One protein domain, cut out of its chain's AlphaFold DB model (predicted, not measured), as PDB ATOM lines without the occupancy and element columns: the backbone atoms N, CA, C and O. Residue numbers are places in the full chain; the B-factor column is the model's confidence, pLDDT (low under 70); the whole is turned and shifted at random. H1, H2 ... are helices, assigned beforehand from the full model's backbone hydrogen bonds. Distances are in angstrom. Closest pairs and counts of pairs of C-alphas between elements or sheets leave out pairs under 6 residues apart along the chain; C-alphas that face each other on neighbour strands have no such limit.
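What this domain is: This is residues 27 to 86 of the 102 residues of the protein "Isoprenylcysteine carboxylmethyltransferase family protein" of Anaerolineae bacterium (UniProt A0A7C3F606). A long helical hairpin with one arm much shorter than the other: H1 runs side by side with the first half of the long helix H2, and past the far end of H2 the short helix H3 folds back. The last residues, 83 to 86, run back from H3 with no named element, and the first and last printed C-alphas, those of Tyr 27 and Val 86, are 9.3 A apart. The printed part has 60 residues with three named helices, H1, H2 and H3 in that order along the chain, and no named strand; its class is all helix. It is loose, with a radius of gyration of the C-alphas of 15.0 A, and its outline is a rod spanning 45 by 18 by 12 A, with H2 along its length.

Where its parts are: H1 holds residues 27 to 41 and is 20.5 A long from first to last C-alpha; it begins at C-alpha 27, at (137.630, 196.871, 67.841). H2 holds residues 44 to 72, is the longest helix with 29 residues, and measures 41.3 A from C-alpha 44, at (116.344, 194.938, 64.074), to C-alpha 72. H3 holds residues 74 to 82, is 12.7 A long, and ends at C-alpha 82, at (152.405, 188.188, 60.175).

How they stand to each other: H1 and H2 form a helical hairpin. They touch, with their closest C-alphas, those of Ala 38 and Thr 47, 5.2 A apart. Their lines stand at a shallow tilt of 3 degrees, and they run opposite ways. H2 touches H1 with residues 44 to 57 alone. H2 and H3 only just touch, with 3 pairs of C-alphas within 8 A, and touch only at the corner by their link; the closest C-alphas are those of Ile 69 and Tyr 76, 5.8 A apart. Their lines stand at a steep tilt of 43 degrees, and they run opposite ways. H1 and H3 are apart. In H1 and H3 every O i to N i+4 pair is within hydrogen-bond range; in H2 24 of 25 are.

The domain as a whole: The two C-alphas farthest apart are those of Gln 42 and Asn 74, 45.2 A. Residues 40 to 45 stand free, and so do residues 70 to 75, of which 70 to 72 belong to H2. The body without these stretches spans 38 by 17 by 10 A. The printed part has no cut, and the links from H1 to H2 and from H2 to H3 are both tight. The mean pLDDT of the printed part is 70.5; 28 residues are under 70, among them residues 75 to 86.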
ATOM      1  N   TYR A  27     138.649 196.842  68.897       65.62
ATOM      2  CA  TYR A  27     137.630 196.871  67.841       65.62
ATOM      3  C   TYR A  27     136.822 195.573  67.822       65.62
ATOM      4  O   TYR A  27     135.602 195.576  67.687       65.62
ATOM      5  N   LEU A  28     137.506 194.456  68.038       64.19
ATOM      6  CA  LEU A  28     136.914 193.132  68.162       64.19
ATOM      7  C   LEU A  28     135.999 193.021  69.383       64.19
ATOM      8  O   LEU A  28     134.886 192.513  69.257       64.19
ATOM      9  N   ALA A  29     136.430 193.536  70.538       70.06
ATOM     10  CA  ALA A  29     135.574 193.625  71.717       70.06
ATOM     11  C   ALA A  29     134.327 194.479  71.427       70.06
ATOM     12  O   ALA A  29     133.220 194.071  71.763       70.06
ATOM     13  N   GLY A  30     134.482 195.606  70.722       68.38
ATOM     14  CA  GLY A  30     133.369 196.458  70.298       68.38
ATOM     15  C   GLY A  30     132.373 195.759  69.367       68.38
ATOM     16  O   GLY A  30     131.166 195.938  69.526       68.38
ATOM     17  N   ILE A  31     132.846 194.926  68.435       68.38
ATOM     18  CA  ILE A  31     131.985 194.131  67.544       68.38
ATOM     19  C   ILE A  31     131.243 193.044  68.329       68.38
ATOM     20  O   ILE A  31     130.034 192.904  68.174       68.38
ATOM     21  N   LEU A  32     131.933 192.299  69.200       69.19
ATOM     22  CA  LEU A  32     131.313 191.267  70.042       69.19
ATOM     23  C   LEU A  32     130.263 191.850  70.988       69.19
ATOM     24  O   LEU A  32     129.183 191.281  71.121       69.19
ATOM     25  N   ILE A  33     130.553 193.001  71.599       77.12
ATOM     26  CA  ILE A  33     129.594 193.720  72.440       77.12
ATOM     27  C   ILE A  33     128.408 194.195  71.597       77.12
ATOM     28  O   ILE A  33     127.275 194.012  72.024       77.12
ATOM     29  N   ASN A  34     128.627 194.728  70.390       68.12
ATOM     30  CA  ASN A  34     127.526 195.107  69.496       68.12
ATOM     31  C   ASN A  34     126.635 193.914  69.135       68.12
ATOM     32  O   ASN A  34     125.415 194.038  69.167       68.12
ATOM     33  N   ILE A  35     127.222 192.751  68.839       69.44
ATOM     34  CA  ILE A  35     126.467 191.521  68.553       69.44
ATOM     35  C   ILE A  35     125.690 191.067  69.793       69.44
ATOM     36  O   ILE A  35     124.511 190.735  69.686       69.44
ATOM     37  N   ALA A  36     126.313 191.092  70.974       78.62
ATOM     38  CA  ALA A  36     125.657 190.732  72.226       78.62
ATOM     39  C   ALA A  36     124.489 191.678  72.545       78.62
ATOM     40  O   ALA A  36     123.402 191.217  72.880       78.62
ATOM     41  N   VAL A  37     124.677 192.989  72.375       75.56
ATOM     42  CA  VAL A  37     123.627 193.998  72.565       75.56
ATOM     43  C   VAL A  37     122.512 193.830  71.535       75.56
ATOM     44  O   VAL A  37     121.344 193.899  71.905       75.56
ATOM     45  N   ALA A  38     122.831 193.539  70.273       72.44
ATOM     46  CA  ALA A  38     121.833 193.246  69.246       72.44
ATOM     47  C   ALA A  38     121.016 191.982  69.581       72.44
ATOM     48  O   ALA A  38     119.793 191.993  69.440       72.44
ATOM     49  N   MET A  39     121.664 190.926  70.088       72.62
ATOM     50  CA  MET A  39     120.992 189.702  70.541       72.62
ATOM     51  C   MET A  39     120.115 189.928  71.775       72.62
ATOM     52  O   MET A  39     119.000 189.420  71.809       72.62
ATOM     53  N   ILE A  40     120.590 190.689  72.767       79.62
ATOM     54  CA  ILE A  40     119.823 191.017  73.982       79.62
ATOM     55  C   ILE A  40     118.634 191.914  73.635       79.62
ATOM     56  O   ILE A  40     117.540 191.732  74.157       79.62
ATOM     57  N   SER A  41     118.844 192.886  72.746       76.75
ATOM     58  CA  SER A  41     117.817 193.844  72.360       76.75
ATOM     59  C   SER A  41     116.730 193.228  71.477       76.75
ATOM     60  O   SER A  41     115.631 193.773  71.463       76.75
ATOM     61  N   GLN A  42     117.040 192.180  70.696       71.50
ATOM     62  CA  GLN A  42     116.175 191.571  69.666       71.50
ATOM     63  C   GLN A  42     115.490 192.577  68.712       71.50
ATOM     64  O   GLN A  42     114.562 192.228  67.981       71.50
ATOM     65  N   HIS A  43     115.962 193.826  68.661       77.62
ATOM     66  CA  HIS A  43     115.446 194.858  67.777       77.62
ATOM     67  C   HIS A  43     116.327 194.976  66.538       77.62
ATOM     68  O   HIS A  43     117.524 195.278  66.599       77.62
ATOM     69  N   TRP A  44     115.697 194.805  65.378       75.62
ATOM     70  CA  TRP A  44     116.344 194.938  64.074       75.62
ATOM     71  C   TRP A  44     116.986 196.325  63.878       75.62
ATOM     72  O   TRP A  44     118.058 196.422  63.292       75.62
ATOM     73  N   LEU A  45     116.400 197.383  64.452       79.12
ATOM     74  CA  LEU A  45     116.939 198.749  64.437       79.12
ATOM     75  C   LEU A  45     118.322 198.850  65.100       79.12
ATOM     76  O   LEU A  45     119.242 199.432  64.526       79.12
ATOM     77  N   VAL A  46     118.494 198.231  66.271       75.38
ATOM     78  CA  VAL A  46     119.779 198.201  66.993       75.38
ATOM     79  C   VAL A  46     120.820 197.413  66.200       75.38
ATOM     80  O   VAL A  46     121.981 197.807  66.132       75.38
ATOM     81  N   THR A  47     120.389 196.348  65.524       72.88
ATOM     82  CA  THR A  47     121.259 195.545  64.654       72.88
ATOM     83  C   THR A  47     121.750 196.349  63.446       72.88
ATOM     84  O   THR A  47     122.938 196.315  63.129       72.88
ATOM     85  N   VAL A  48     120.870 197.117  62.794       79.06
ATOM     86  CA  VAL A  48     121.231 197.970  61.646       79.06
ATOM     87  C   VAL A  48     122.194 199.081  62.068       79.06
ATOM     88  O   VAL A  48     123.211 199.292  61.408       79.06
ATOM     89  N   ILE A  49     121.930 199.750  63.192       79.12
ATOM     90  CA  ILE A  49     122.819 200.792  63.729       79.12
ATOM     91  C   ILE A  49     124.184 200.197  64.108       79.12
ATOM     92  O   ILE A  49     125.218 200.760  63.748       79.12
ATOM     93  N   GLY A  50     124.201 199.032  64.764       71.88
ATOM     94  CA  GLY A  50     125.430 198.315  65.105       71.88
ATOM     95  C   GLY A  50     126.236 197.894  63.870       71.88
ATOM     96  O   GLY A  50     127.460 198.017  63.864       71.88
ATOM     97  N   ALA A  51     125.568 197.470  62.793       72.38
ATOM     98  CA  ALA A  51     126.220 197.136  61.527       72.38
ATOM     99  C   ALA A  51     126.862 198.367  60.864       72.38
ATOM    100  O   ALA A  51     128.006 198.298  60.416       72.38
ATOM    101  N   ILE A  52     126.167 199.509  60.851       79.12
ATOM    102  CA  ILE A  52     126.713 200.772  60.333       79.12
ATOM    103  C   ILE A  52     127.922 201.212  61.167       79.12
ATOM    104  O   ILE A  52     128.970 201.542  60.608       79.12
ATOM    105  N   ALA A  53     127.820 201.152  62.498       72.44
ATOM    106  CA  ALA A  53     128.928 201.467  63.394       72.44
ATOM    107  C   ALA A  53     130.135 200.548  63.150       72.44
ATOM    108  O   ALA A  53     131.266 201.024  63.077       72.44
ATOM    109  N   ALA A  54     129.912 199.245  62.949       67.69
ATOM    110  CA  ALA A  54     130.973 198.293  62.633       67.69
ATOM    111  C   ALA A  54     131.692 198.629  61.314       67.69
ATOM    112  O   ALA A  54     132.917 198.529  61.252       67.69
ATOM    113  N   ILE A  55     130.966 199.076  60.284       73.38
ATOM    114  CA  ILE A  55     131.555 199.513  59.007       73.38
ATOM    115  C   ILE A  55     132.406 200.776  59.197       73.38
ATOM    116  O   ILE A  55     133.508 200.866  58.656       73.38
ATOM    117  N   ILE A  56     131.929 201.740  59.986       76.62
ATOM    118  CA  ILE A  56     132.685 202.961  60.294       76.62
ATOM    119  C   ILE A  56     133.976 202.604  61.035       76.62
ATOM    120  O   ILE A  56     135.059 203.013  60.621       76.62
ATOM    121  N   TYR A  57     133.877 201.771  62.071       67.50
ATOM    122  CA  TYR A  57     135.031 201.279  62.816       67.50
ATOM    123  C   TYR A  57     136.024 200.516  61.929       67.50
ATOM    124  O   TYR A  57     137.237 200.687  62.069       67.50
ATOM    125  N   PHE A  58     135.521 199.708  60.994       66.69
ATOM    126  CA  PHE A  58     136.344 199.012  60.010       66.69
ATOM    127  C   PHE A  58     137.121 199.996  59.133       66.69
ATOM    128  O   PHE A  58     138.319 199.828  58.950       66.69
ATOM    129  N   ASN A  59     136.479 201.049  58.627       72.50
ATOM    130  CA  ASN A  59     137.164 202.073  57.835       72.50
ATOM    131  C   ASN A  59     138.208 202.841  58.651       72.50
ATOM    132  O   ASN A  59     139.309 203.099  58.161       72.50
ATOM    133  N   ASP A  60     137.900 203.155  59.906       72.38
ATOM    134  CA  ASP A  60     138.824 203.871  60.785       72.38
ATOM    135  C   ASP A  60     140.110 203.080  61.032       72.38
ATOM    136  O   ASP A  60     141.201 203.652  61.082       72.38
ATOM    137  N   THR A  61     140.013 201.747  61.065       69.00
ATOM    138  CA  THR A  61     141.192 200.887  61.193       69.00
ATOM    139  C   THR A  61     142.144 201.034  60.000       69.00
ATOM    140  O   THR A  61     143.357 201.001  60.189       69.00
ATOM    141  N   PHE A  62     141.652 201.270  58.776       69.69
ATOM    142  CA  PHE A  62     142.523 201.514  57.609       69.69
ATOM    143  C   PHE A  62     143.269 202.841  57.714       69.69
ATOM    144  O   PHE A  62     144.450 202.915  57.357       69.69
ATOM    145  N   ASN A  63     142.601 203.878  58.217       72.50
ATOM    146  CA  ASN A  63     143.227 205.175  58.449       72.50
ATOM    147  C   ASN A  63     144.289 205.089  59.549       72.50
ATOM    148  O   ASN A  63     145.375 205.658  59.411       72.50
ATOM    149  N   GLU A  64     144.001 204.366  60.630       69.69
ATOM    150  CA  GLU A  64     144.950 204.154  61.721       69.69
ATOM    151  C   GLU A  64     146.172 203.347  61.260       69.69
ATOM    152  O   GLU A  64     147.315 203.689  61.572       69.69
ATOM    153  N   GLU A  65     145.958 202.326  60.430       69.00
ATOM    154  CA  GLU A  65     147.041 201.569  59.813       69.00
ATOM    155  C   GLU A  65     147.914 202.412  58.894       69.00
ATOM    156  O   GLU A  65     149.134 202.292  58.960       69.00
ATOM    157  N   GLN A  66     147.331 203.264  58.047       71.50
ATOM    158  CA  GLN A  66     148.123 204.165  57.207       71.50
ATOM    159  C   GLN A  66     149.001 205.079  58.058       71.50
ATOM    160  O   GLN A  66     150.192 205.214  57.781       71.50
ATOM    161  N   LYS A  67     148.451 205.641  59.142       73.50
ATOM    162  CA  LYS A  67     149.226 206.446  60.096       73.50
ATOM    163  C   LYS A  67     150.363 205.634  60.721       73.50
ATOM    164  O   LYS A  67     151.481 206.137  60.832       73.50
ATOM    165  N   ASN A  68     150.119 204.372  61.073       67.56
ATOM    166  CA  ASN A  68     151.141 203.488  61.631       67.56
ATOM    167  C   ASN A  68     152.199 203.055  60.605       67.56
ATOM    168  O   ASN A  68     153.373 202.984  60.958       67.56
ATOM    169  N   ILE A  69     151.840 202.837  59.338       74.19
ATOM    170  CA  ILE A  69     152.806 202.593  58.255       74.19
ATOM    171  C   ILE A  69     153.710 203.814  58.084       74.19
ATOM    172  O   ILE A  69     154.926 203.659  58.011       74.19
ATOM    173  N   THR A  70     153.146 205.022  58.072       74.12
ATOM    174  CA  THR A  70     153.928 206.263  57.970       74.12
ATOM    175  C   THR A  70     154.850 206.452  59.178       74.12
ATOM    176  O   THR A  70     155.976 206.915  59.026       74.12
ATOM    177  N   LYS A  71     154.408 206.050  60.378       70.44
ATOM    178  CA  LYS A  71     155.163 206.218  61.629       70.44
ATOM    179  C   LYS A  71     156.250 205.159  61.857       70.44
ATOM    180  O   LYS A  71     157.308 205.487  62.383       70.44
ATOM    181  N   PHE A  72     155.999 203.902  61.491       68.44
ATOM    182  CA  PHE A  72     156.863 202.750  61.806       68.44
ATOM    183  C   PHE A  72     157.491 202.085  60.567       68.44
ATOM    184  O   PHE A  72     158.350 201.207  60.696       68.44
ATOM    185  N   GLY A  73     157.084 202.476  59.357       73.88
ATOM    186  CA  GLY A  73     157.689 202.055  58.096       73.88
ATOM    187  C   GLY A  73     157.727 200.536  57.896       73.88
ATOM    188  O   GLY A  73     156.715 199.835  57.993       73.88
ATOM    189  N   ASN A  74     158.919 200.009  57.601       70.44
ATOM    190  CA  ASN A  74     159.119 198.593  57.272       70.44
ATOM    191  C   ASN A  74     158.857 197.637  58.447       70.44
ATOM    192  O   ASN A  74     158.416 196.512  58.210       70.44
ATOM    193  N   ALA A  75     159.058 198.077  59.695       66.19
ATOM    194  CA  ALA A  75     158.752 197.261  60.871       66.19
ATOM    195  C   ALA A  75     157.249 196.939  60.944       66.19
ATOM    196  O   ALA A  75     156.856 195.806  61.224       66.19
ATOM    197  N   TYR A  76     156.403 197.910  60.587       67.50
ATOM    198  CA  TYR A  76     154.960 197.705  60.526       67.50
ATOM    199  C   TYR A  76     154.550 196.851  59.328       67.50
ATOM    200  O   TYR A  76     153.720 195.965  59.480       67.50
ATOM    201  N   LYS A  77     155.179 197.015  58.154       67.31
ATOM    202  CA  LYS A  77     154.915 196.139  56.994       67.31
ATOM    203  C   LYS A  77     155.198 194.663  57.295       67.31
ATOM    204  O   LYS A  77     154.393 193.807  56.934       67.31
ATOM    205  N   GLN A  78     156.297 194.353  57.989       68.81
ATOM    206  CA  GLN A  78     156.591 192.976  58.411       68.81
ATOM    207  C   GLN A  78     155.553 192.447  59.411       68.81
ATOM    208  O   GLN A  78     155.141 191.289  59.329       68.81
ATOM    209  N   TYR A  79     155.075 193.299  60.318       66.12
ATOM    210  CA  TYR A  79     153.981 192.951  61.218       66.12
ATOM    211  C   TYR A  79     152.655 192.714  60.481       66.12
ATOM    212  O   TYR A  79     151.967 191.729  60.751       66.12
ATOM    213  N   GLN A  80     152.336 193.537  59.477       66.69
ATOM    214  CA  GLN A  80     151.151 193.358  58.641       66.69
ATOM    215  C   GLN A  80     151.179 192.043  57.846       66.69
ATOM    216  O   GLN A  80     150.124 191.488  57.545       66.69
ATOM    217  N   GLN A  81     152.357 191.516  57.512       65.31
ATOM    218  CA  GLN A  81     152.464 190.200  56.876       65.31
ATOM    219  C   GLN A  81     152.216 189.045  57.859       65.31
ATOM    220  O   GLN A  81     151.713 187.993  57.459       65.31
ATOM    221  N   LYS A  82     152.540 189.229  59.145       62.09
ATOM    222  CA  LYS A  82     152.405 188.188  60.175       62.09
ATOM    223  C   LYS A  82     151.004 188.113  60.785       62.09
ATOM    224  O   LYS A  82     150.486 187.011  60.961       62.09
ATOM    225  N   VAL A  83     150.388 189.254  61.087       60.22
ATOM    226  CA  VAL A  83     149.103 189.326  61.806       60.22
ATOM    227  C   VAL A  83     148.036 189.820  60.846       60.22
ATOM    228  O   VAL A  83     148.278 190.850  60.247       60.22
ATOM    229  N   PRO A  84     146.883 189.167  60.638       59.22
ATOM    230  CA  PRO A  84     145.832 189.672  59.751       59.22
ATOM    231  C   PRO A  84     145.141 190.926  60.312       59.22
ATOM    232  O   PRO A  84     145.075 191.143  61.517       59.22
ATOM    233  N   ARG A  85     144.650 191.772  59.401       57.84
ATOM    234  CA  ARG A  85     144.156 193.130  59.679       57.84
ATOM    235  C   ARG A  85     142.784 193.135  60.350       57.84
ATOM    236  O   ARG A  85     142.631 193.610  61.465       57.84
ATOM    237  N   VAL A  86     141.814 192.548  59.656       50.03
ATOM    238  CA  VAL A  86     140.412 192.493  60.092       50.03
ATOM    239  C   VAL A  86     139.821 191.098  59.955       50.03
ATOM    240  O   VAL A  86     138.699 190.825  60.369       50.03
TER     241      VAL A  86